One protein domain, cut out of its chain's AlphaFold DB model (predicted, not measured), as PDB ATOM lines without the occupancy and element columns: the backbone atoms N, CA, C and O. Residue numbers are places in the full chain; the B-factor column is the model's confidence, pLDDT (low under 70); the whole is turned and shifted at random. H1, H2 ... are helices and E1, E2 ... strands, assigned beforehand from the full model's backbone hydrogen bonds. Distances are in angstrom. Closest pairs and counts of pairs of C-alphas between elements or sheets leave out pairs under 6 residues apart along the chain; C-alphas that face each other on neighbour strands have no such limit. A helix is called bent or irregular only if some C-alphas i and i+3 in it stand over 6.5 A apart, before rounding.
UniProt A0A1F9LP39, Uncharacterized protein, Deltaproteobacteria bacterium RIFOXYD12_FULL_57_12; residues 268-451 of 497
ATOM      1  N   LEU A 268      21.793  47.515  53.201       96.56
ATOM      2  CA  LEU A 268      21.696  46.192  52.585       96.56
ATOM      3  C   LEU A 268      23.061  45.498  52.474       96.56
ATOM      4  O   LEU A 268      23.184  44.315  52.792       96.56
ATOM      5  N   MET A 269      24.119  46.222  52.095       95.94
ATOM      6  CA  MET A 269      25.475  45.656  52.066       95.94
ATOM      7  C   MET A 269      25.992  45.289  53.464       95.94
ATOM      8  O   MET A 269      26.703  44.291  53.613       95.94
ATOM      9  N   ARG A 270      25.606  46.034  54.510       96.69
ATOM     10  CA  ARG A 270      25.919  45.668  55.901       96.69
ATOM     11  C   ARG A 270      25.201  44.381  56.314       96.69
ATOM     12  O   ARG A 270      25.856  43.485  56.838       96.69
ATOM     13  N   LEU A 271      23.909  44.256  56.004       95.69
ATOM     14  CA  LEU A 271      23.117  43.042  56.245       95.69
ATOM     15  C   LEU A 271      23.748  41.810  55.573       95.69
ATOM     16  O   LEU A 271      23.867  40.741  56.172       95.69
ATOM     17  N   ILE A 272      24.204  41.963  54.328       96.50
ATOM     18  CA  ILE A 272      24.909  40.914  53.579       96.50
ATOM     19  C   ILE A 272      26.194  40.493  54.296       96.50
ATOM     20  O   ILE A 272      26.487  39.299  54.397       96.50
ATOM     21  N   GLN A 273      26.943  41.458  54.826       96.31
ATOM     22  CA  GLN A 273      28.170  41.178  55.555       96.31
ATOM     23  C   GLN A 273      27.913  40.482  56.899       96.31
ATOM     24  O   GLN A 273      28.648  39.561  57.258       96.31
ATOM     25  N   GLU A 274      26.852  40.854  57.613       95.00
ATOM     26  CA  GLU A 274      26.407  40.167  58.832       95.00
ATOM     27  C   GLU A 274      26.019  38.712  58.530       95.00
ATOM     28  O   GLU A 274      26.520  37.787  59.176       95.00
ATOM     29  N   LYS A 275      25.231  38.483  57.469       91.38
ATOM     30  CA  LYS A 275      24.858  37.137  56.997       91.38
ATOM     31  C   LYS A 275      26.085  36.299  56.647       91.38
ATOM     32  O   LYS A 275      26.156  35.120  56.999       91.38
ATOM     33  N   LYS A 276      27.056  36.894  55.953       95.44
ATOM     34  CA  LYS A 276      28.332  36.248  55.650       95.44
ATOM     35  C   LYS A 276      29.033  35.816  56.944       95.44
ATOM     36  O   LYS A 276      29.400  34.649  57.056       95.44
ATOM     37  N   SER A 277      29.171  36.705  57.929       95.06
ATOM     38  CA  SER A 277      29.804  36.371  59.213       95.06
ATOM     39  C   SER A 277      29.063  35.269  59.977       95.06
ATOM     40  O   SER A 277      29.697  34.378  60.544       95.06
ATOM     41  N   GLU A 278      27.728  35.255  59.957       91.75
ATOM     42  CA  GLU A 278      26.959  34.145  60.530       91.75
ATOM     43  C   GLU A 278      27.240  32.808  59.838       91.75
ATOM     44  O   GLU A 278      27.319  31.765  60.498       91.75
ATOM     45  N   LEU A 279      27.353  32.827  58.509       90.44
ATOM     46  CA  LEU A 279      27.612  31.639  57.707       90.44
ATOM     47  C   LEU A 279      29.003  31.070  58.004       90.44
ATOM     48  O   LEU A 279      29.134  29.866  58.225       90.44
ATOM     49  N   GLU A 280      30.014  31.936  58.107       93.25
ATOM     50  CA  GLU A 280      31.376  31.562  58.508       93.25
ATOM     51  C   GLU A 280      31.399  30.915  59.903       93.25
ATOM     52  O   GLU A 280      32.020  29.866  60.084       93.25
ATOM     53  N   CYS A 281      30.666  31.475  60.872       89.38
ATOM     54  CA  CYS A 281      30.561  30.921  62.227       89.38
ATOM     55  C   CYS A 281      29.891  29.539  62.266       89.38
ATOM     56  O   CYS A 281      30.308  28.674  63.035       89.38
ATOM     57  N   LYS A 282      28.844  29.319  61.460       84.94
ATOM     58  CA  LYS A 282      28.084  28.056  61.441       84.94
ATOM     59  C   LYS A 282      28.825  26.939  60.706       84.94
ATOM     60  O   LYS A 282      28.765  25.789  61.134       84.94
ATOM     61  N   ALA A 283      29.480  27.265  59.596       80.06
ATOM     62  CA  ALA A 283      30.098  26.281  58.712       80.06
ATOM     63  C   ALA A 283      31.599  26.078  58.959       80.06
ATOM     64  O   ALA A 283      32.161  25.088  58.498       80.06
ATOM     65  N   GLY A 284      32.255  27.008  59.660       80.56
ATOM     66  CA  GLY A 284      33.695  26.965  59.913       80.56
ATOM     67  C   GLY A 284      34.554  27.223  58.671       80.56
ATOM     68  O   GLY A 284      35.760  26.989  58.715       80.56
ATOM     69  N   GLN A 285      33.960  27.698  57.572       86.25
ATOM     70  CA  GLN A 285      34.659  27.986  56.322       86.25
ATOM     71  C   GLN A 285      34.593  29.476  55.995       86.25
ATOM     72  O   GLN A 285      33.524  30.076  56.067       86.25
ATOM     73  N   ARG A 286      35.741  30.066  55.642       94.50
ATOM     74  CA  ARG A 286      35.850  31.497  55.322       94.50
ATOM     75  C   ARG A 286      35.198  31.821  53.984       94.50
ATOM     76  O   ARG A 286      35.200  30.994  53.068       94.50
ATOM     77  N   ILE A 287      34.682  33.036  53.872       96.75
ATOM     78  CA  ILE A 287      34.069  33.580  52.666       96.75
ATOM     79  C   ILE A 287      34.699  34.949  52.403       96.75
ATOM     80  O   ILE A 287      34.742  35.796  53.290       96.75
ATOM     81  N   SER A 288      35.174  35.218  51.194       96.38
ATOM     82  CA  SER A 288      35.503  36.582  50.769       96.38
ATOM     83  C   SER A 288      34.404  37.127  49.859       96.38
ATOM     84  O   SER A 288      33.780  36.372  49.116       96.38
ATOM     85  N   ILE A 289      34.115  38.424  49.972       96.62
ATOM     86  CA  ILE A 289      33.216  39.148  49.069       96.62
ATOM     87  C   ILE A 289      34.070  40.251  48.458       96.62
ATOM     88  O   ILE A 289      34.570  41.105  49.191       96.62
ATOM     89  N   GLU A 290      34.298  40.187  47.153       94.94
ATOM     90  CA  GLU A 290      35.263  41.037  46.453       94.94
ATOM     91  C   GLU A 290      34.639  41.602  45.179       94.94
ATOM     92  O   GLU A 290      33.979  40.886  44.421       94.94
ATOM     93  N   GLU A 291      34.868  42.890  44.933       94.31
ATOM     94  CA  GLU A 291      34.532  43.489  43.647       94.31
ATOM     95  C   GLU A 291      35.571  43.065  42.601       94.31
ATOM     96  O   GLU A 291      36.775  43.242  42.793       94.31
ATOM     97  N   ASP A 292      35.103  42.521  41.481       92.69
ATOM     98  CA  ASP A 292      35.918  42.089  40.356       92.69
ATOM     99  C   ASP A 292      35.332  42.620  39.040       92.69
ATOM    100  O   ASP A 292      34.376  42.090  38.467       92.69
ATOM    101  N   ASN A 293      35.954  43.682  38.532       87.12
ATOM    102  CA  ASN A 293      35.564  44.319  37.277       87.12
ATOM    103  C   ASN A 293      36.003  43.535  36.026       87.12
ATOM    104  O   ASN A 293      35.641  43.919  34.915       87.12
ATOM    105  N   SER A 294      36.743  42.429  36.180       87.81
ATOM    106  CA  SER A 294      37.088  41.529  35.071       87.81
ATOM    107  C   SER A 294      35.960  40.558  34.696       87.81
ATOM    108  O   SER A 294      36.050  39.874  33.674       87.81
ATOM    109  N   LEU A 295      34.872  40.510  35.479       79.75
ATOM    110  CA  LEU A 295      33.694  39.709  35.155       79.75
ATOM    111  C   LEU A 295      33.031  40.223  33.867       79.75
ATOM    112  O   LEU A 295      32.401  41.280  33.835       79.75
ATOM    113  N   GLU A 296      33.175  39.457  32.786       67.06
ATOM    114  CA  GLU A 296      32.718  39.857  31.450       67.06
ATOM    115  C   GLU A 296      31.226  39.530  31.223       67.06
ATOM    116  O   GLU A 296      30.468  40.383  30.759       67.06
ATOM    117  N   TYR A 297      30.779  38.329  31.622       66.06
ATOM    118  CA  TYR A 297      29.457  37.775  31.259       66.06
ATOM    119  C   TYR A 297      28.465  37.621  32.415       66.06
ATOM    120  O   TYR A 297      27.288  37.350  32.184       66.06
ATOM    121  N   VAL A 298      28.927  37.750  33.656       76.12
ATOM    122  CA  VAL A 298      28.101  37.604  34.861       76.12
ATOM    123  C   VAL A 298      28.300  38.812  35.757       76.12
ATOM    124  O   VAL A 298      29.362  39.425  35.749       76.12
ATOM    125  N   SER A 299      27.263  39.174  36.508       84.00
ATOM    126  CA  SER A 299      27.338  40.318  37.425       84.00
ATOM    127  C   SER A 299      27.781  39.903  38.832       84.00
ATOM    128  O   SER A 299      28.310  40.731  39.562       84.00
ATOM    129  N   ALA A 300      27.623  38.628  39.191       91.44
ATOM    130  CA  ALA A 300      28.205  38.028  40.382       91.44
ATOM    131  C   ALA A 300      28.431  36.521  40.165       91.44
ATOM    132  O   ALA A 300      27.864  35.939  39.237       91.44
ATOM    133  N   VAL A 301      29.318  35.918  40.960       92.50
ATOM    134  CA  VAL A 301      29.576  34.473  40.959       92.50
ATOM    135  C   VAL A 301      30.131  33.981  42.299       92.50
ATOM    136  O   VAL A 301      31.103  34.524  42.830       92.50
ATOM    137  N   ALA A 302      29.570  32.885  42.806       94.00
ATOM    138  CA  ALA A 302      30.114  32.113  43.912       94.00
ATOM    139  C   ALA A 302      31.144  31.080  43.422       94.00
ATOM    140  O   ALA A 302      30.871  30.206  42.595       94.00
ATOM    141  N   GLN A 303      32.343  31.125  43.994       93.88
ATOM    142  CA  GLN A 303      33.406  30.153  43.779       93.88
ATOM    143  C   GLN A 303      33.640  29.330  45.042       93.88
ATOM    144  O   GLN A 303      34.173  29.818  46.042       93.88
ATOM    145  N   MET A 304      33.288  28.047  44.976       92.50
ATOM    146  CA  MET A 304      33.415  27.149  46.120       92.50
ATOM    147  C   MET A 304      34.868  26.751  46.382       92.50
ATOM    148  O   MET A 304      35.561  26.298  45.471       92.50
ATOM    149  N   ALA A 305      35.309  26.851  47.636       92.25
ATOM    150  CA  ALA A 305      36.700  26.642  48.043       92.25
ATOM    151  C   ALA A 305      37.288  25.304  47.547       92.25
ATOM    152  O   ALA A 305      38.332  25.262  46.891       92.25
ATOM    153  N   TRP A 306      36.546  24.211  47.758       89.00
ATOM    154  CA  TRP A 306      36.941  22.847  47.387       89.00
ATOM    155  C   TRP A 306      37.155  22.653  45.881       89.00
ATOM    156  O   TRP A 306      37.960  21.816  45.483       89.00
ATOM    157  N   LYS A 307      36.450  23.414  45.032       88.94
ATOM    158  CA  LYS A 307      36.571  23.311  43.568       88.94
ATOM    159  C   LYS A 307      37.891  23.899  43.075       88.94
ATOM    160  O   LYS A 307      38.375  23.531  42.009       88.94
ATOM    161  N   HIS A 308      38.460  24.809  43.854       88.62
ATOM    162  CA  HIS A 308      39.651  25.560  43.497       88.62
ATOM    163  C   HIS A 308      40.862  25.235  44.380       88.62
ATOM    164  O   HIS A 308      41.884  25.901  44.250       88.62
ATOM    165  N   GLY A 309      40.759  24.241  45.271       89.31
ATOM    166  CA  GLY A 309      41.844  23.877  46.187       89.31
ATOM    167  C   GLY A 309      42.228  25.009  47.143       89.31
ATOM    168  O   GLY A 309      43.410  25.207  47.403       89.31
ATOM    169  N   ARG A 310      41.240  25.785  47.608       92.25
ATOM    170  CA  ARG A 310      41.422  26.903  48.545       92.25
ATOM    171  C   ARG A 310      40.750  26.617  49.883       92.25
ATOM    172  O   ARG A 310      39.841  25.792  49.954       92.25
ATOM    173  N   ASP A 311      41.138  27.387  50.895       89.81
ATOM    174  CA  ASP A 311      40.548  27.322  52.239       89.81
ATOM    175  C   ASP A 311      39.281  28.186  52.385       89.81
ATOM    176  O   ASP A 311      38.494  27.992  53.311       89.81
ATOM    177  N   GLU A 312      39.046  29.114  51.452       94.31
ATOM    178  CA  GLU A 312      37.921  30.057  51.478       94.31
ATOM    179  C   GLU A 312      37.048  29.977  50.214       94.31
ATOM    180  O   GLU A 312      37.536  29.782  49.090       94.31
ATOM    181  N   HIS A 313      35.737  30.153  50.404       95.88
ATOM    182  CA  HIS A 313      34.818  30.475  49.315       95.88
ATOM    183  C   HIS A 313      35.017  31.934  48.903       95.88
ATOM    184  O   HIS A 313      35.424  32.763  49.715       95.88
ATOM    185  N   ARG A 314      34.688  32.263  47.655       96.19
ATOM    186  CA  ARG A 314      34.692  33.649  47.174       96.19
ATOM    187  C   ARG A 314      33.371  33.987  46.519       96.19
ATOM    188  O   ARG A 314      32.875  33.192  45.729       96.19
ATOM    189  N   VAL A 315      32.843  35.161  46.810       97.06
ATOM    190  CA  VAL A 315      31.765  35.800  46.063       97.06
ATOM    191  C   VAL A 315      32.388  36.980  45.341       97.06
ATOM    192  O   VAL A 315      32.793  37.955  45.970       97.06
ATOM    193  N   LEU A 316      32.510  36.857  44.025       96.12
ATOM    194  CA  LEU A 316      33.011  37.929  43.174       96.12
ATOM    195  C   LEU A 316      31.815  38.645  42.565       96.12
ATOM    196  O   LEU A 316      30.894  37.978  42.094       96.12
ATOM    197  N   TYR A 317      31.823  39.971  42.551       94.94
ATOM    198  CA  TYR A 317      30.751  40.746  41.929       94.94
ATOM    199  C   TYR A 317      31.292  41.939  41.154       94.94
ATOM    200  O   TYR A 317      32.334  42.489  41.478       94.94
ATOM    201  N   ARG A 318      30.557  42.364  40.133       92.94
ATOM    202  CA  ARG A 318      30.804  43.610  39.410       92.94
ATOM    203  C   ARG A 318      29.731  44.603  39.821       92.94
ATOM    204  O   ARG A 318      28.546  44.303  39.669       92.94
ATOM    205  N   MET A 319      30.132  45.773  40.314       87.81
ATOM    206  CA  MET A 319      29.188  46.830  40.682       87.81
ATOM    207  C   MET A 319      28.392  47.257  39.438       87.81
ATOM    208  O   MET A 319      28.931  47.895  38.534       87.81
ATOM    209  N   LYS A 320      27.114  46.861  39.364       84.69
ATOM    210  CA  LYS A 320      26.227  47.186  38.230       84.69
ATOM    211  C   LYS A 320      25.458  48.478  38.499       84.69
ATOM    212  O   LYS A 320      25.479  49.399  37.690       84.69
ATOM    213  N   SER A 321      24.808  48.533  39.655       93.00
ATOM    214  CA  SER A 321      24.229  49.730  40.267       93.00
ATOM    215  C   SER A 321      24.094  49.497  41.770       93.00
ATOM    216  O   SER A 321      24.074  48.348  42.227       93.00
ATOM    217  N   GLU A 322      23.971  50.570  42.546       93.88
ATOM    218  CA  GLU A 322      23.776  50.469  43.996       93.88
ATOM    219  C   GLU A 322      22.454  49.775  44.356       93.88
ATOM    220  O   GLU A 322      22.401  49.032  45.330       93.88
ATOM    221  N   SER A 323      21.416  49.931  43.527       95.25
ATOM    222  CA  SER A 323      20.102  49.314  43.737       95.25
ATOM    223  C   SER A 323      20.087  47.805  43.478       95.25
ATOM    224  O   SER A 323      19.257  47.100  44.039       95.25
ATOM    225  N   VAL A 324      20.974  47.283  42.625       95.06
ATOM    226  CA  VAL A 324      20.951  45.875  42.173       95.06
ATOM    227  C   VAL A 324      22.020  45.023  42.853       95.06
ATOM    228  O   VAL A 324      21.799  43.848  43.140       95.06
ATOM    229  N   THR A 325      23.190  45.604  43.116       95.44
ATOM    230  CA  THR A 325      24.358  44.875  43.632       95.44
ATOM    231  C   THR A 325      24.095  44.118  44.943       95.44
ATOM    232  O   THR A 325      24.528  42.967  45.026       95.44
ATOM    233  N   PRO A 326      23.354  44.663  45.934       97.38
ATOM    234  CA  PRO A 326      23.049  43.923  47.155       97.38
ATOM    235  C   PRO A 326      22.341  42.585  46.891       97.38
ATOM    236  O   PRO A 326      22.774  41.546  47.391       97.38
ATOM    237  N   HIS A 327      21.308  42.566  46.044       97.19
ATOM    238  CA  HIS A 327      20.648  41.317  45.648       97.19
ATOM    239  C   HIS A 327      21.616  40.319  45.009       97.19
ATOM    240  O   HIS A 327      21.628  39.158  45.410       97.19
ATOM    241  N   LEU A 328      22.454  40.762  44.067       95.50
ATOM    242  CA  LEU A 328      23.380  39.875  43.358       95.50
ATOM    243  C   LEU A 328      24.386  39.209  44.303       95.50
ATOM    244  O   LEU A 328      24.637  38.012  44.202       95.50
ATOM    245  N   VAL A 329      24.937  39.956  45.260       97.38
ATOM    246  CA  VAL A 329      25.860  39.391  46.256       97.38
ATOM    247  C   VAL A 329      25.122  38.437  47.200       97.38
ATOM    248  O   VAL A 329      25.621  37.351  47.506       97.38
ATOM    249  N   ALA A 330      23.911  38.800  47.636       97.56
ATOM    250  CA  ALA A 330      23.086  37.946  48.487       97.56
ATOM    251  C   ALA A 330      22.682  36.632  47.793       97.56
ATOM    252  O   ALA A 330      22.649  35.587  48.452       97.56
ATOM    253  N   HIS A 331      22.418  36.678  46.483       96.50
ATOM    254  CA  HIS A 331      22.142  35.523  45.627       96.50
ATOM    255  C   HIS A 331      23.306  34.530  45.649       96.50
ATOM    256  O   HIS A 331      23.121  33.358  45.981       96.50
ATOM    257  N   GLU A 332      24.526  35.003  45.401       96.38
ATOM    258  CA  GLU A 332      25.717  34.149  45.417       96.38
ATOM    259  C   GLU A 332      26.033  33.580  46.809       96.38
ATOM    260  O   GLU A 332      26.459  32.430  46.938       96.38
ATOM    261  N   LEU A 333      25.770  34.335  47.880       96.25
ATOM    262  CA  LEU A 333      25.883  33.802  49.242       96.25
ATOM    263  C   LEU A 333      24.882  32.672  49.508       96.25
ATOM    264  O   LEU A 333      25.222  31.703  50.186       96.25
ATOM    265  N   GLU A 334      23.654  32.760  48.995       95.81
ATOM    266  CA  GLU A 334      22.654  31.703  49.186       95.81
ATOM    267  C   GLU A 334      23.035  30.412  48.440       95.81
ATOM    268  O   GLU A 334      22.767  29.322  48.946       95.81
ATOM    269  N   HIS A 335      23.754  30.499  47.312       94.19
ATOM    270  CA  HIS A 335      24.366  29.318  46.681       94.19
ATOM    271  C   HIS A 335      25.340  28.603  47.625       94.19
ATOM    272  O   HIS A 335      25.301  27.375  47.729       94.19
ATOM    273  N   ILE A 336      26.174  29.348  48.364       94.69
ATOM    274  CA  ILE A 336      27.077  28.774  49.381       94.69
ATOM    275  C   ILE A 336      26.266  28.114  50.506       94.69
ATOM    276  O   ILE A 336      26.581  27.001  50.922       94.69
ATOM    277  N   VAL A 337      25.182  28.752  50.964       93.94
ATOM    278  CA  VAL A 337      24.290  28.182  51.991       93.94
ATOM    279  C   VAL A 337      23.728  26.828  51.547       93.94
ATOM    280  O   VAL A 337      23.785  25.855  52.304       93.94
ATOM    281  N   LEU A 338      23.180  26.745  50.332       92.62
ATOM    282  CA  LEU A 338      22.588  25.509  49.809       92.62
ATOM    283  C   LEU A 338      23.637  24.407  49.630       92.62
ATOM    284  O   LEU A 338      23.381  23.246  49.961       92.62
ATOM    285  N   GLU A 339      24.829  24.769  49.164       91.31
ATOM    286  CA  GLU A 339      25.949  23.849  48.990       91.31
ATOM    287  C   GLU A 339      26.416  23.252  50.325       91.31
ATOM    288  O   GLU A 339      26.499  22.025  50.465       91.31
ATOM    289  N   GLN A 340      26.620  24.087  51.344       89.88
ATOM    290  CA  GLN A 340      27.002  23.640  52.684       89.88
ATOM    291  C   GLN A 340      25.927  22.748  53.317       89.88
ATOM    292  O   GLN A 340      26.247  21.709  53.899       89.88
ATOM    293  N   GLN A 341      24.644  23.085  53.156       91.50
ATOM    294  CA  GLN A 341      23.539  22.243  53.626       91.50
ATOM    295  C   GLN A 341      23.508  20.881  52.924       91.50
ATOM    296  O   GLN A 341      23.297  19.848  53.570       91.50
ATOM    297  N   ALA A 342      23.723  20.855  51.607       91.62
ATOM    298  CA  ALA A 342      23.779  19.618  50.842       91.62
ATOM    299  C   ALA A 342      24.970  18.749  51.277       91.62
ATOM    300  O   ALA A 342      24.816  17.536  51.450       91.62
ATOM    301  N   ARG A 343      26.137  19.357  51.524       89.06
ATOM    302  CA  ARG A 343      27.337  18.667  52.022       89.06
ATOM    303  C   ARG A 343      27.166  18.128  53.430       89.06
ATOM    304  O   ARG A 343      27.463  16.957  53.650       89.06
ATOM    305  N   GLY A 344      26.623  18.924  54.349       89.62
ATOM    306  CA  GLY A 344      26.345  18.494  55.721       89.62
ATOM    307  C   GLY A 344      25.398  17.292  55.795       89.62
ATOM    308  O   GLY A 344      25.446  16.519  56.746       89.62
ATOM    309  N   ARG A 345      24.572  17.087  54.760       94.31
ATOM    310  CA  ARG A 345      23.672  15.931  54.615       94.31
ATOM    311  C   ARG A 345      24.240  14.793  53.758       94.31
ATOM    312  O   ARG A 345      23.520  13.830  53.508       94.31
ATOM    313  N   GLY A 346      25.470  14.908  53.253       92.88
ATOM    314  CA  GLY A 346      26.067  13.926  52.338       92.88
ATOM    315  C   GLY A 346      25.319  13.783  51.007       92.88
ATOM    316  O   GLY A 346      25.351  12.725  50.389       92.88
ATOM    317  N   ARG A 347      24.598  14.829  50.581       92.00
ATOM    318  CA  ARG A 347      23.720  14.842  49.397       92.00
ATOM    319  C   ARG A 347      24.154  15.837  48.322       92.00
ATOM    320  O   ARG A 347      23.400  16.099  47.391       92.00
ATOM    321  N   ASN A 348      25.348  16.406  48.451       89.25
ATOM    322  CA  ASN A 348      25.880  17.327  47.458       89.25
ATOM    323  C   ASN A 348      26.229  16.584  46.162       89.25
ATOM    324  O   ASN A 348      27.074  15.690  46.171       89.25
ATOM    325  N   LEU A 349      25.599  16.979  45.057       86.31
ATOM    326  CA  LEU A 349      25.866  16.461  43.719       86.31
ATOM    327  C   LEU A 349      26.377  17.595  42.836       86.31
ATOM    328  O   LEU A 349      25.844  18.700  42.867       86.31
ATOM    329  N   PHE A 350      27.403  17.307  42.039       82.81
ATOM    330  CA  PHE A 350      27.976  18.259  41.096       82.81
ATOM    331  C   PHE A 350      27.704  17.789  39.670       82.81
ATOM    332  O   PHE A 350      28.195  16.741  39.250       82.81
ATOM    333  N   PHE A 351      26.925  18.574  38.931       82.38
ATOM    334  CA  PHE A 351      26.623  18.320  37.529       82.38
ATOM    335  C   PHE A 351      27.501  19.207  36.648       82.38
ATOM    336  O   PHE A 351      27.684  20.391  36.921       82.38
ATOM    337  N   THR A 352      28.053  18.633  35.584       80.31
ATOM    338  CA  THR A 352      28.861  19.363  34.605       80.31
ATOM    339  C   THR A 352      28.614  18.815  33.211       80.31
ATOM    340  O   THR A 352      28.341  17.628  33.035       80.31
ATOM    341  N   THR A 353      28.733  19.677  32.207       81.06
ATOM    342  CA  THR A 353      28.725  19.254  30.805       81.06
ATOM    343  C   THR A 353      30.116  18.806  30.381       81.06
ATOM    344  O   THR A 353      31.090  19.538  30.579       81.06
ATOM    345  N   THR A 354      30.198  17.637  29.757       85.12
ATOM    346  CA  THR A 354      31.423  17.064  29.190       85.12
ATOM    347  C   THR A 354      31.603  17.471  27.725       85.12
ATOM    348  O   THR A 354      30.695  18.041  27.115       85.12
ATOM    349  N   ALA A 355      32.771  17.172  27.147       87.44
ATOM    350  CA  ALA A 355      33.011  17.351  25.713       87.44
ATOM    351  C   ALA A 355      31.962  16.599  24.872       87.44
ATOM    352  O   ALA A 355      31.311  17.225  24.041       87.44
ATOM    353  N   ASP A 356      31.698  15.331  25.194       86.44
ATOM    354  CA  ASP A 356      30.718  14.492  24.492       86.44
ATOM    355  C   ASP A 356      29.313  15.112  24.507       86.44
ATOM    356  O   ASP A 356      28.648  15.213  23.478       86.44
ATOM    357  N   THR A 357      28.857  15.611  25.664       83.12
ATOM    358  CA  THR A 357      27.534  16.261  25.748       83.12
ATOM    359  C   THR A 357      27.455  17.549  24.926       83.12
ATOM    360  O   THR A 357      26.401  17.860  24.369       83.12
ATOM    361  N   ARG A 358      28.564  18.294  24.806       82.81
ATOM    362  CA  ARG A 358      28.634  19.491  23.954       82.81
ATOM    363  C   ARG A 358      28.639  19.118  22.481       82.81
ATOM    364  O   ARG A 358      27.982  19.793  21.698       82.81
ATOM    365  N   GLU A 359      29.332  18.048  22.112       87.38
ATOM    366  CA  GLU A 359      29.339  17.538  20.745       87.38
ATOM    367  C   GLU A 359      27.932  17.119  20.308       87.38
ATOM    368  O   GLU A 359      27.481  17.536  19.240       87.38
ATOM    369  N   VAL A 360      27.190  16.400  21.156       87.75
ATOM    370  CA  VAL A 360      25.776  16.067  20.903       87.75
ATOM    371  C   VAL A 360      24.933  17.333  20.705       87.75
ATOM    372  O   VAL A 360      24.136  17.406  19.767       87.75
ATOM    373  N   ALA A 361      25.131  18.358  21.540       84.56
ATOM    374  CA  ALA A 361      24.420  19.628  21.404       84.56
ATOM    375  C   ALA A 361      24.757  20.354  20.087       84.56
ATOM    376  O   ALA A 361      23.850  20.859  19.426       84.56
ATOM    377  N   VAL A 362      26.025  20.365  19.657       86.88
ATOM    378  CA  VAL A 362      26.442  20.950  18.368       86.88
ATOM    379  C   VAL A 362      25.802  20.199  17.200       86.88
ATOM    380  O   VAL A 362      25.229  20.826  16.309       86.88
ATOM    381  N   HIS A 363      25.826  18.863  17.225       89.25
ATOM    382  CA  HIS A 363      25.201  18.041  16.187       89.25
ATOM    383  C   HIS A 363      23.691  18.284  16.086       89.25
ATOM    384  O   HIS A 363      23.151  18.317  14.982       89.25
ATOM    385  N   SER A 364      23.012  18.536  17.210       88.38
ATOM    386  CA  SER A 364      21.567  18.811  17.224       88.38
ATOM    387  C   SER A 364      21.157  20.076  16.455       88.38
ATOM    388  O   SER A 364      19.995  20.215  16.076       88.38
ATOM    389  N   VAL A 365      22.101  20.987  16.184       88.56
ATOM    390  CA  VAL A 365      21.871  22.235  15.436       88.56
ATOM    391  C   VAL A 365      22.602  22.279  14.090       88.56
ATOM    392  O   VAL A 365      22.654  23.338  13.459       88.56
ATOM    393  N   ALA A 366      23.130  21.143  13.613       91.19
ATOM    394  CA  ALA A 366      23.907  21.054  12.373       91.19
ATOM    395  C   ALA A 366      23.153  21.610  11.149       91.19
ATOM    396  O   ALA A 366      23.704  22.409  10.393       91.19
ATOM    397  N   ASP A 367      21.861  21.301  11.009       92.50
ATOM    398  CA  ASP A 367      21.029  21.823   9.915       92.50
ATOM    399  C   ASP A 367      20.961  23.358   9.908       92.50
ATOM    400  O   ASP A 367      20.959  24.002   8.851       92.50
ATOM    401  N   HIS A 368      20.918  23.966  11.100       90.31
ATOM    402  CA  HIS A 368      20.908  25.417  11.246       90.31
ATOM    403  C   HIS A 368      22.272  26.020  10.897       90.31
ATOM    404  O   HIS A 368      22.327  27.023  10.185       90.31
ATOM    405  N   VAL A 369      23.366  25.376  11.312       90.88
ATOM    406  CA  VAL A 369      24.736  25.753  10.925       90.88
ATOM    407  C   VAL A 369      24.882  25.755   9.401       90.88
ATOM    408  O   VAL A 369      25.266  26.775   8.824       90.88
ATOM    409  N   SER A 370      24.470  24.680   8.722       94.19
ATOM    410  CA  SER A 370      24.515  24.593   7.255       94.19
ATOM    411  C   SER A 370      23.617  25.623   6.566       94.19
ATOM    412  O   SER A 370      23.903  26.083   5.456       94.19
ATOM    413  N   LYS A 371      22.504  26.018   7.193       93.69
ATOM    414  CA  LYS A 371      21.663  27.116   6.700       93.69
ATOM    415  C   LYS A 371      22.390  28.461   6.782       93.69
ATOM    416  O   LYS A 371      22.357  29.200   5.802       93.69
ATOM    417  N   LEU A 372      23.047  28.772   7.899       91.88
ATOM    418  CA  LEU A 372      23.802  30.020   8.062       91.88
ATOM    419  C   LEU A 372      24.992  30.092   7.093       91.88
ATOM    420  O   LEU A 372      25.206  31.127   6.465       91.88
ATOM    421  N   GLN A 373      25.701  28.982   6.877       93.62
ATOM    422  CA  GLN A 373      26.771  28.909   5.872       93.62
ATOM    423  C   GLN A 373      26.252  29.237   4.462       93.62
ATOM    424  O   GLN A 373      26.825  30.073   3.769       93.62
ATOM    425  N   ARG A 374      25.104  28.666   4.058       96.31
ATOM    426  CA  ARG A 374      24.452  28.982   2.768       96.31
ATOM    427  C   ARG A 374      23.997  30.438   2.647       96.31
ATOM    428  O   ARG A 374      23.853  30.935   1.537       96.31
ATOM    429  N   GLN A 375      23.763  31.117   3.767       93.19
ATOM    430  CA  GLN A 375      23.439  32.547   3.809       93.19
ATOM    431  C   GLN A 375      24.683  33.451   3.754       93.19
ATOM    432  O   GLN A 375      24.536  34.671   3.787       93.19
ATOM    433  N   GLY A 376      25.886  32.876   3.652       93.50
ATOM    434  CA  GLY A 376      27.142  33.608   3.489       93.50
ATOM    435  C   GLY A 376      27.813  34.034   4.797       93.50
ATOM    436  O   GLY A 376      28.757  34.820   4.759       93.50
ATOM    437  N   TYR A 377      27.354  33.546   5.955       91.75
ATOM    438  CA  TYR A 377      28.026  33.819   7.227       91.75
ATOM    439  C   TYR A 377      29.358  33.054   7.320       91.75
ATOM    440  O   TYR A 377      29.438  31.880   6.963       91.75
ATOM    441  N   ALA A 378      30.402  33.719   7.826       92.88
ATOM    442  CA  ALA A 378      31.724  33.117   7.993       92.88
ATOM    443  C   ALA A 378      31.700  31.979   9.025       92.88
ATOM    444  O   ALA A 378      31.175  32.145  10.127       92.88
ATOM    445  N   GLU A 379      32.335  30.853   8.698       90.75
ATOM    446  CA  GLU A 379      32.338  29.639   9.526       90.75
ATOM    447  C   GLU A 379      32.832  29.891  10.956       90.75
ATOM    448  O   GLU A 379      32.191  29.460  11.913       90.75
ATOM    449  N   LYS A 380      33.902  30.683  11.114       91.25
ATOM    450  CA  LYS A 380      34.435  31.086  12.425       91.25
ATOM    451  C   LYS A 380      33.377  31.769  13.300       91.25
ATOM    452  O   LYS A 380      33.260  31.446  14.478       91.25
ATOM    453  N   ASN A 381      32.591  32.679  12.724       87.88
ATOM    454  CA  ASN A 381      31.573  33.430  13.461       87.88
ATOM    455  C   ASN A 381      30.386  32.533  13.828       87.88
ATOM    456  O   ASN A 381      29.838  32.657  14.920       87.88
ATOM    457  N   ILE A 382      30.000  31.612  12.936       86.94
ATOM    458  CA  ILE A 382      28.948  30.629  13.225       86.94
ATOM    459  C   ILE A 382      29.382  29.741  14.393       86.94
ATOM    460  O   ILE A 382      28.629  29.587  15.351       86.94
ATOM    461  N   ALA A 383      30.602  29.200  14.341       85.75
ATOM    462  CA  ALA A 383      31.143  28.366  15.406       85.75
ATOM    463  C   ALA A 383      31.180  29.117  16.745       85.75
ATOM    464  O   ALA A 383      30.719  28.590  17.754       85.75
ATOM    465  N   GLU A 384      31.654  30.366  16.751       84.19
ATOM    466  CA  GLU A 384      31.697  31.193  17.958       84.19
ATOM    467  C   GLU A 384      30.303  31.397  18.572       84.19
ATOM    468  O   GLU A 384      30.115  31.170  19.767       84.19
ATOM    469  N   VAL A 385      29.308  31.775  17.763       83.81
ATOM    470  CA  VAL A 385      27.934  32.005  18.237       83.81
ATOM    471  C   VAL A 385      27.303  30.713  18.751       83.81
ATOM    472  O   VAL A 385      26.745  30.695  19.847       83.81
ATOM    473  N   ILE A 386      27.408  29.615  17.999       83.06
ATOM    474  CA  ILE A 386      26.805  28.332  18.373       83.06
ATOM    475  C   ILE A 386      27.425  27.783  19.657       83.06
ATOM    476  O   ILE A 386      26.695  27.337  20.543       83.06
ATOM    477  N   LEU A 387      28.749  27.868  19.805       83.75
ATOM    478  CA  LEU A 387      29.425  27.435  21.025       83.75
ATOM    479  C   LEU A 387      29.030  28.295  22.230       83.75
ATOM    480  O   LEU A 387      28.772  27.736  23.296       83.75
ATOM    481  N   LYS A 388      28.912  29.621  22.069       81.69
ATOM    482  CA  LYS A 388      28.419  30.513  23.134       81.69
ATOM    483  C   LYS A 388      26.984  30.171  23.542       81.69
ATOM    484  O   LYS A 388      26.706  30.062  24.735       81.69
ATOM    485  N   LEU A 389      26.092  29.932  22.577       79.44
ATOM    486  CA  LEU A 389      24.702  29.542  22.840       79.44
ATOM    487  C   LEU A 389      24.615  28.213  23.595       79.44
ATOM    488  O   LEU A 389      23.930  28.125  24.612       79.44
ATOM    489  N   ILE A 390      25.333  27.190  23.125       80.94
ATOM    490  CA  ILE A 390      25.356  25.873  23.770       80.94
ATOM    491  C   ILE A 390      25.941  25.981  25.175       80.94
ATOM    492  O   ILE A 390      25.364  25.440  26.111       80.94
ATOM    493  N   HIS A 391      27.052  26.701  25.350       78.88
ATOM    494  CA  HIS A 391      27.651  26.910  26.665       78.88
ATOM    495  C   HIS A 391      26.676  27.592  27.637       78.88
ATOM    496  O   HIS A 391      26.512  27.127  28.768       78.88
ATOM    497  N   GLY A 392      25.990  28.644  27.182       77.00
ATOM    498  CA  GLY A 392      24.974  29.348  27.961       77.00
ATOM    499  C   GLY A 392      23.825  28.428  28.372       77.00
ATOM    500  O   GLY A 392      23.538  28.309  29.560       77.00
ATOM    501  N   LEU A 393      23.223  27.711  27.419       76.56
ATOM    502  CA  LEU A 393      22.130  26.767  27.684       76.56
ATOM    503  C   LEU A 393      22.548  25.670  28.663       76.56
ATOM    504  O   LEU A 393      21.873  25.443  29.661       76.56
ATOM    505  N   CYS A 394      23.693  25.040  28.418       77.44
ATOM    506  CA  CYS A 394      24.263  24.010  29.279       77.44
ATOM    507  C   CYS A 394      24.466  24.490  30.720       77.44
ATOM    508  O   CYS A 394      24.206  23.742  31.660       77.44
ATOM    509  N   SER A 395      24.889  25.743  30.894       73.88
ATOM    510  CA  SER A 395      25.049  26.353  32.216       73.88
ATOM    511  C   SER A 395      23.704  26.565  32.915       73.88
ATOM    512  O   SER A 395      23.629  26.484  34.134       73.88
ATOM    513  N   GLN A 396      22.624  26.789  32.162       75.94
ATOM    514  CA  GLN A 396      21.290  27.020  32.718       75.94
ATOM    515  C   GLN A 396      20.534  25.736  33.080       75.94
ATOM    516  O   GLN A 396      19.736  25.773  34.008       75.94
ATOM    517  N   ILE A 397      20.802  24.595  32.430       76.50
ATOM    518  CA  ILE A 397      20.039  23.343  32.640       76.50
ATOM    519  C   ILE A 397      19.920  22.959  34.125       76.50
ATOM    520  O   ILE A 397      18.844  22.568  34.572       76.50
ATOM    521  N   PHE A 398      21.014  23.067  34.884       79.19
ATOM    522  CA  PHE A 398      21.044  22.695  36.304       79.19
ATOM    523  C   PHE A 398      21.023  23.895  37.251       79.19
ATOM    524  O   PHE A 398      20.498  23.772  38.357       79.19
ATOM    525  N   ASN A 399      21.553  25.046  36.828       79.56
ATOM    526  CA  ASN A 399      21.579  26.237  37.678       79.56
ATOM    527  C   ASN A 399      20.197  26.859  37.803       79.56
ATOM    528  O   ASN A 399      19.833  27.338  38.861       79.56
ATOM    529  N   CYS A 400      19.388  26.807  36.753       81.25
ATOM    530  CA  CYS A 400      18.155  27.562  36.716       81.25
ATOM    531  C   CYS A 400      17.117  27.129  37.780       81.25
ATOM    532  O   CYS A 400      16.615  27.994  38.499       81.25
ATOM    533  N   PRO A 401      16.860  25.823  38.009       84.44
ATOM    534  CA  PRO A 401      16.046  25.387  39.146       84.44
ATOM    535  C   PRO A 401      16.648  25.742  40.514       84.44
ATOM    536  O   PRO A 401      15.904  25.968  41.466       84.44
ATOM    537  N   LEU A 402      17.980  25.773  40.627       86.00
ATOM    538  CA  LEU A 402      18.673  26.157  41.858       86.00
ATOM    539  C   LEU A 402      18.505  27.656  42.133       86.00
ATOM    540  O   LEU A 402      18.140  28.026  43.246       86.00
ATOM    541  N   ASP A 403      18.672  28.490  41.107       89.06
ATOM    542  CA  ASP A 403      18.454  29.935  41.155       89.06
ATOM    543  C   ASP A 403      17.017  30.241  41.599       89.06
ATOM    544  O   ASP A 403      16.813  31.103  42.440       89.06
ATOM    545  N   MET A 404      16.009  29.483  41.143       86.94
ATOM    546  CA  MET A 404      14.628  29.648  41.628       86.94
ATOM    547  C   MET A 404      14.490  29.419  43.144       86.94
ATOM    548  O   MET A 404      13.739  30.129  43.813       86.94
ATOM    549  N   VAL A 405      15.197  28.425  43.693       91.00
ATOM    550  CA  VAL A 405      15.213  28.162  45.143       91.00
ATOM    551  C   VAL A 405      15.948  29.278  45.881       91.00
ATOM    552  O   VAL A 405      15.487  29.706  46.939       91.00
ATOM    553  N   VAL A 406      17.057  29.768  45.324       93.19
ATOM    554  CA  VAL A 406      17.797  30.917  45.858       93.19
ATOM    555  C   VAL A 406      16.903  32.154  45.910       93.19
ATOM    556  O   VAL A 406      16.737  32.727  46.984       93.19
ATOM    557  N   GLU A 407      16.262  32.523  44.801       94.75
ATOM    558  CA  GLU A 407      15.390  33.699  44.731       94.75
ATOM    559  C   GLU A 407      14.213  33.601  45.704       94.75
ATOM    560  O   GLU A 407      13.897  34.565  46.406       94.75
ATOM    561  N   HIS A 408      13.598  32.420  45.814       93.19
ATOM    562  CA  HIS A 408      12.544  32.178  46.796       93.19
ATOM    563  C   HIS A 408      13.044  32.352  48.234       93.19
ATOM    564  O   HIS A 408      12.398  33.020  49.042       93.19
ATOM    565  N   ASN A 409      14.199  31.768  48.560       93.81
ATOM    566  CA  ASN A 409      14.784  31.889  49.888       93.81
ATOM    567  C   ASN A 409      15.120  33.340  50.222       93.81
ATOM    568  O   ASN A 409      14.880  33.753  51.354       93.81
ATOM    569  N   LEU A 410      15.660  34.097  49.265       93.50
ATOM    570  CA  LEU A 410      15.953  35.511  49.463       93.50
ATOM    571  C   LEU A 410      14.684  36.294  49.786       93.50
ATOM    572  O   LEU A 410      14.635  36.971  50.809       93.50
ATOM    573  N   TYR A 411      13.646  36.106  48.973       92.12
ATOM    574  CA  TYR A 411      12.374  36.805  49.118       92.12
ATOM    575  C   TYR A 411      11.711  36.567  50.484       92.12
ATOM    576  O   TYR A 411      11.172  37.494  51.090       92.12
ATOM    577  N   VAL A 412      11.750  35.321  50.972       91.12
ATOM    578  CA  VAL A 412      11.106  34.918  52.231       91.12
ATOM    579  C   VAL A 412      11.944  35.283  53.458       91.12
ATOM    580  O   VAL A 412      11.383  35.662  54.483       91.12
ATOM    581  N   LYS A 413      13.270  35.120  53.392       92.81
ATOM    582  CA  LYS A 413      14.148  35.281  54.563       92.81
ATOM    583  C   LYS A 413      14.634  36.713  54.766       92.81
ATOM    584  O   LYS A 413      14.987  37.037  55.893       92.81
ATOM    585  N   TYR A 414      14.683  37.523  53.708       94.31
ATOM    586  CA  TYR A 414      15.269  38.867  53.737       94.31
ATOM    587  C   TYR A 414      14.328  39.893  53.090       94.31
ATOM    588  O   TYR A 414      14.557  40.306  51.948       94.31
ATOM    589  N   PRO A 415      13.254  40.303  53.792       92.69
ATOM    590  CA  PRO A 415      12.331  41.326  53.306       92.69
ATOM    591  C   PRO A 415      13.017  42.639  52.901       92.69
ATOM    592  O   PRO A 415      12.591  43.288  51.952       92.69
ATOM    593  N   GLU A 416      14.117  42.996  53.562       94.62
ATOM    594  CA  GLU A 416      14.913  44.196  53.295       94.62
ATOM    595  C   GLU A 416      15.482  44.202  51.866       94.62
ATOM    596  O   GLU A 416      15.586  45.243  51.224       94.62
ATOM    597  N   LEU A 417      15.796  43.024  51.316       95.56
ATOM    598  CA  LEU A 417      16.343  42.888  49.966       95.56
ATOM    599  C   LEU A 417      15.273  42.905  48.868       95.56
ATOM    600  O   LEU A 417      15.642  42.899  47.695       95.56
ATOM    601  N   GLN A 418      13.975  42.927  49.191       94.25
ATOM    602  CA  GLN A 418      12.912  42.714  48.201       94.25
ATOM    603  C   GLN A 418      12.910  43.753  47.075       94.25
ATOM    604  O   GLN A 418      12.717  43.382  45.917       94.25
ATOM    605  N   HIS A 419      13.180  45.027  47.369       96.12
ATOM    606  CA  HIS A 419      13.265  46.061  46.333       96.12
ATOM    607  C   HIS A 419      14.495  45.875  45.439       96.12
ATOM    608  O   HIS A 419      14.374  45.891  44.214       96.12
ATOM    609  N   SER A 420      15.661  45.603  46.036       97.19
ATOM    610  CA  SER A 420      16.891  45.310  45.287       97.19
ATOM    611  C   SER A 420      16.729  44.067  44.404       97.19
ATOM    612  O   SER A 420      17.083  44.072  43.223       97.19
ATOM    613  N   GLN A 421      16.100  43.024  44.952       96.38
ATOM    614  CA  GLN A 421      15.751  41.793  44.251       96.38
ATOM    615  C   GLN A 421      14.793  42.058  43.094       96.38
ATOM    616  O   GLN A 421      15.035  41.598  41.980       96.38
ATOM    617  N   PHE A 422      13.721  42.814  43.329       95.06
ATOM    618  CA  PHE A 422      12.741  43.145  42.301       95.06
ATOM    619  C   PHE A 422      13.390  43.870  41.115       95.06
ATOM    620  O   PHE A 422      13.196  43.463  39.968       95.06
ATOM    621  N   VAL A 423      14.197  44.899  41.383       94.94
ATOM    622  CA  VAL A 423      14.879  45.692  40.347       94.94
ATOM    623  C   VAL A 423      15.870  44.826  39.566       94.94
ATOM    624  O   VAL A 423      15.868  44.845  38.332       94.94
ATOM    625  N   SER A 424      16.664  44.012  40.267       93.81
ATOM    626  CA  SER A 424      17.615  43.072  39.662       93.81
ATOM    627  C   SER A 424      16.926  42.078  38.721       93.81
ATOM    628  O   SER A 424      17.269  41.975  37.539       93.81
ATOM    629  N   LEU A 425      15.881  41.399  39.206       90.50
ATOM    630  CA  LEU A 425      15.128  40.418  38.427       90.50
ATOM    631  C   LEU A 425      14.396  41.057  37.243       90.50
ATOM    632  O   LEU A 425      14.359  40.468  36.159       90.50
ATOM    633  N   HIS A 426      13.850  42.264  37.417       89.25
ATOM    634  CA  HIS A 426      13.242  43.018  36.324       89.25
ATOM    635  C   HIS A 426      14.272  43.352  35.239       89.25
ATOM    636  O   HIS A 426      13.992  43.161  34.055       89.25
ATOM    637  N   GLN A 427      15.477  43.789  35.611       86.38
ATOM    638  CA  GLN A 427      16.536  44.070  34.642       86.38
ATOM    639  C   GLN A 427      16.926  42.813  33.856       86.38
ATOM    640  O   GLN A 427      16.996  42.851  32.628       86.38
ATOM    641  N   MET A 428      17.095  41.680  34.542       82.38
ATOM    642  CA  MET A 428      17.373  40.407  33.877       82.38
ATOM    643  C   MET A 428      16.230  40.003  32.929       82.38
ATOM    644  O   MET A 428      16.478  39.493  31.839       82.38
ATOM    645  N   TYR A 429      14.971  40.226  33.327       83.00
ATOM    646  CA  TYR A 429      13.810  39.970  32.471       83.00
ATOM    647  C   TYR A 429      13.827  40.833  31.201       83.00
ATOM    648  O   TYR A 429      13.548  40.318  30.119       83.00
ATOM    649  N   GLN A 430      14.186  42.117  31.301       79.81
ATOM    650  CA  GLN A 430      14.300  43.005  30.136       79.81
ATOM    651  C   GLN A 430      15.407  42.547  29.176       79.81
ATOM    652  O   GLN A 430      15.170  42.458  27.973       79.81
ATOM    653  N   GLU A 431      16.579  42.170  29.699       77.94
ATOM    654  CA  GLU A 431      17.689  41.612  28.904       77.94
ATOM    655  C   GLU A 431      17.262  40.324  28.165       77.94
ATOM    656  O   GLU A 431      17.553  40.123  26.978       77.94
ATOM    657  N   ALA A 432      16.503  39.456  28.844       75.19
ATOM    658  CA  ALA A 432      15.932  38.264  28.231       75.19
ATOM    659  C   ALA A 432      14.909  38.626  27.143       75.19
ATOM    660  O   ALA A 432      14.983  38.108  26.027       75.19
ATOM    661  N   LEU A 433      13.974  39.535  27.429       77.19
ATOM    662  CA  LEU A 433      12.952  39.970  26.480       77.19
ATOM    663  C   LEU A 433      13.574  40.575  25.217       77.19
ATOM    664  O   LEU A 433      13.140  40.245  24.111       77.19
ATOM    665  N   GLU A 434      14.613  41.399  25.355       75.06
ATOM    666  CA  GLU A 434      15.373  41.939  24.227       75.06
ATOM    667  C   GLU A 434      15.965  40.803  23.381       75.06
ATOM    668  O   GLU A 434      15.764  40.760  22.166       75.06
ATOM    669  N   THR A 435      16.580  39.807  24.022       72.44
ATOM    670  CA  THR A 435      17.110  38.612  23.344       72.44
ATOM    671  C   THR A 435      16.022  37.857  22.562       72.44
ATOM    672  O   THR A 435      16.243  37.426  21.427       72.44
ATOM    673  N   PHE A 436      14.820  37.736  23.133       70.44
ATOM    674  CA  PHE A 436      13.671  37.042  22.537       70.44
ATOM    675  C   PHE A 436      12.893  37.850  21.501       70.44
ATOM    676  O   PHE A 436      12.052  37.281  20.801       70.44
ATOM    677  N   THR A 437      13.116  39.154  21.384       77.19
ATOM    678  CA  THR A 437      12.366  40.029  20.467       77.19
ATOM    679  C   THR A 437      13.243  40.600  19.361       77.19
ATOM    680  O   THR A 437      12.735  40.881  18.274       77.19
ATOM    681  N   ASN A 438      14.559  40.664  19.570       79.19
ATOM    682  CA  ASN A 438      15.510  41.184  18.602       79.19
ATOM    683  C   ASN A 438      15.561  40.321  17.327       79.19
ATOM    684  O   ASN A 438      15.945  39.148  17.331       79.19
ATOM    685  N   ALA A 439      15.196  40.930  16.197       85.50
ATOM    686  CA  ALA A 439      15.125  40.254  14.904       85.50
ATOM    687  C   ALA A 439      16.488  39.735  14.409       85.50
ATOM    688  O   ALA A 439      16.538  38.697  13.747       85.50
ATOM    689  N   GLN A 440      17.589  40.423  14.737       83.38
ATOM    690  CA  GLN A 440      18.933  39.993  14.340       83.38
ATOM    691  C   GLN A 440      19.365  38.759  15.129       83.38
ATOM    692  O   GLN A 440      19.853  37.801  14.532       83.38
ATOM    693  N   ILE A 441      19.097  38.736  16.440       80.25
ATOM    694  CA  ILE A 441      19.371  37.572  17.295       80.25
ATOM    695  C   ILE A 441      18.551  36.367  16.822       80.25
ATOM    696  O   ILE A 441      19.106  35.286  16.619       80.25
ATOM    697  N   LYS A 442      17.254  36.555  16.535       81.62
ATOM    698  CA  LYS A 442      16.391  35.492  15.989       81.62
ATOM    699  C   LYS A 442      16.893  34.910  14.673       81.62
ATOM    700  O   LYS A 442      16.713  33.722  14.428       81.62
ATOM    701  N   LYS A 443      17.499  35.732  13.815       83.56
ATOM    702  CA  LYS A 443      17.977  35.300  12.496       83.56
ATOM    703  C   LYS A 443      19.136  34.304  12.592       83.56
ATOM    704  O   LYS A 443      19.211  33.402  11.761       83.56
ATOM    705  N   VAL A 444      20.014  34.479  13.581       82.12
ATOM    706  CA  VAL A 444      21.243  33.682  13.756       82.12
ATOM    707  C   VAL A 444      21.132  32.599  14.832       82.12
ATOM    708  O   VAL A 444      22.066  31.823  15.015       82.12
ATOM    709  N   THR A 445      20.007  32.544  15.544       83.00
ATOM    710  CA  THR A 445      19.774  31.585  16.628       83.00
ATOM    711  C   THR A 445      18.877  30.438  16.143       83.00
ATOM    712  O   THR A 445      17.845  30.695  15.511       83.00
ATOM    713  N   PRO A 446      19.211  29.170  16.452       81.88
ATOM    714  CA  PRO A 446      18.365  28.028  16.122       81.88
ATOM    715  C   PRO A 446      16.918  28.202  16.625       81.88
ATOM    716  O   PRO A 446      16.718  28.431  17.819       81.88
ATOM    717  N   PRO A 447      15.887  28.030  15.769       80.31
ATOM    718  CA  PRO A 447      14.485  28.188  16.170       80.31
ATOM    719  C   PRO A 447      14.063  27.304  17.347       80.31
ATOM    720  O   PRO A 447      13.209  27.700  18.136       80.31
ATOM    721  N   ALA A 448      14.688  26.131  17.494       76.38
ATOM    722  CA  ALA A 448      14.451  25.209  18.601       76.38
ATOM    723  C   ALA A 448      14.701  25.848  19.980       76.38
ATOM    724  O   ALA A 448      14.067  25.453  20.952       76.38
ATOM    725  N   TYR A 449      15.570  26.859  20.067       73.69
ATOM    726  CA  TYR A 449      15.869  27.561  21.320       73.69
ATOM    727  C   TYR A 449      14.810  28.605  21.694       73.69
ATOM    728  O   TYR A 449      14.751  29.035  22.843       73.69
ATOM    729  N   PHE A 450      13.940  28.975  20.750       69.69
ATOM    730  CA  PHE A 450      12.782  29.837  20.993       69.69
ATOM    731  C   PHE A 450      11.480  29.055  21.184       69.69
ATOM    732  O   PHE A 450      10.464  29.644  21.552       69.69
ATOM    733  N   ALA A 451      11.480  27.746  20.918       60.78
ATOM    734  CA  ALA A 451      10.287  26.933  21.076       60.78
ATOM    735  C   ALA A 451       9.895  26.862  22.566       60.78
ATOM    736  O   ALA A 451      10.761  26.613  23.415       60.78
TER     737      ALA A 451
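Overview. This is residues 268 to 451 of the 497 residues of an uncharacterized protein of Deltaproteobacteria bacterium RIFOXYD12_FULL_57_12 (UniProt A0A1F9LP39). The model is an elongated, open frame: a head at one end holds a small three-stranded sheet with H1 and H2 over one face, and two helical stretches, H5a and H6, run between this head and a smaller helical end made of H3, H4 and H7. H5 is bent: its arm H5b crosses H2 on the side away from the sheet, while its arm H5a reaches the far end, where H3 and H4 pack on it; between H5a and H6 lies a gap, and residues 428 to 435 of H6 stand free. The printed part has 184 residues with seven named helices and three named strands, in the order H1 E1 E2 E3 H2 H3 H4 H5 H6 H7; the sheet is mixed, in the order E1 E3 E2, and the class is mostly helix. It is only just compact, close to loose, with a radius of gyration of the C-alphas of 19.1 A and spans of 59 by 35 by 28 A.

Arrangement. H1, residues 268 to 283, is on the sheet of E1, residues 286 to 291, E2, residues 300 to 303, and E3, residues 312 to 317, at a height of 7.0 A over the sheet. E1 and E3 are parallel, with N 288 and O 313 2.9 A apart, within hydrogen-bond range. E2 and E3 form an antiparallel hairpin, with N 301 and O 316 2.8 A apart, within hydrogen-bond range. H2, residues 325 to 344, is on the same face as H1, which gives two layers, helices on one face of a sheet; its height over the sheet is 8.0 A, and it lies over E3 and E2, at 18 degrees to E2 on the local plane, along the strands. H1 and H2 touch at a shallow tilt of 12 degrees, the same way; their closest C-alphas are those of Met 269 and Pro 326, 5.7 A apart. H3, residues 355 to 364, and H4, residues 366 to 374, meet only through their link. H5, residues 379 to 413, is one helix by its hydrogen bonds but bent, with C-alphas 395 and 398 6.8 A apart; it is the hub, touching four helices, and its arms H5a, residues 379 to 395, and H5b, residues 398 to 413, stand at a steep tilt of 47 degrees. H3 touches H5a at a steep tilt of 65 degrees, opposite ways, closest at the C-alphas of Ala 361 and Ile 390, 6.7 A. H4 and H5a form a helical hairpin at a shallow tilt of 31 degrees, closest at the C-alphas of Gln 373 and Glu 379, 6.7 A. H5b touches H2 with residues 406 to 410 alone, closest at the C-alphas of Val 406 and Glu 334, 5.9 A; at 73 degrees they are only just about perpendicular. H6, residues 415 to 437, touches H5b only at the corner, closest at the C-alphas of Gln 418 and Tyr 411, 6.0 A. H6 touches H2 with residues 417 to 424 alone, closest at the C-alphas of Gln 421 and His 327, 5.1 A, about perpendicular at 80 degrees. H5a and H6 are apart. H7, residues 439 to 444, is close to but not clearly touching H4, with the C-alphas of Val 444 and Leu 372 7.2 A apart. Every O i to N i+4 pair is within hydrogen-bond range in H1, H2, H3, H4, H5a and H7; in H5b 11 of 12 are, in H6 17 of 19.

Along the chain. H1 begins at C-alpha 268, (21.696, 46.192, 52.585), and is 22.5 A long. E1 measures 16.8 A, E2 10.0 A and E3 16.0 A. H2 is 29.1 A long, H3 14.3 A, H4 12.5 A, H5a 24.1 A and H5b 23.2 A. H6, 32.9 A, is irregular, with C-alphas 416 and 419 7.4 A apart, and has a kink of 26 degrees near residue 422. H7, 9.1 A, ends at C-alpha 444, (21.243, 33.682, 13.756).

Size, cuts and confidence. The two C-alphas farthest apart are those of Cys 281 and Arg 374, 59.8 A. The printed part has no cut and no long link; the link from H2 to H3, residues 345 to 354, is short. The mean pLDDT of the printed part is 88.3, and residues 296 to 297 and 450 to 451 are under 70.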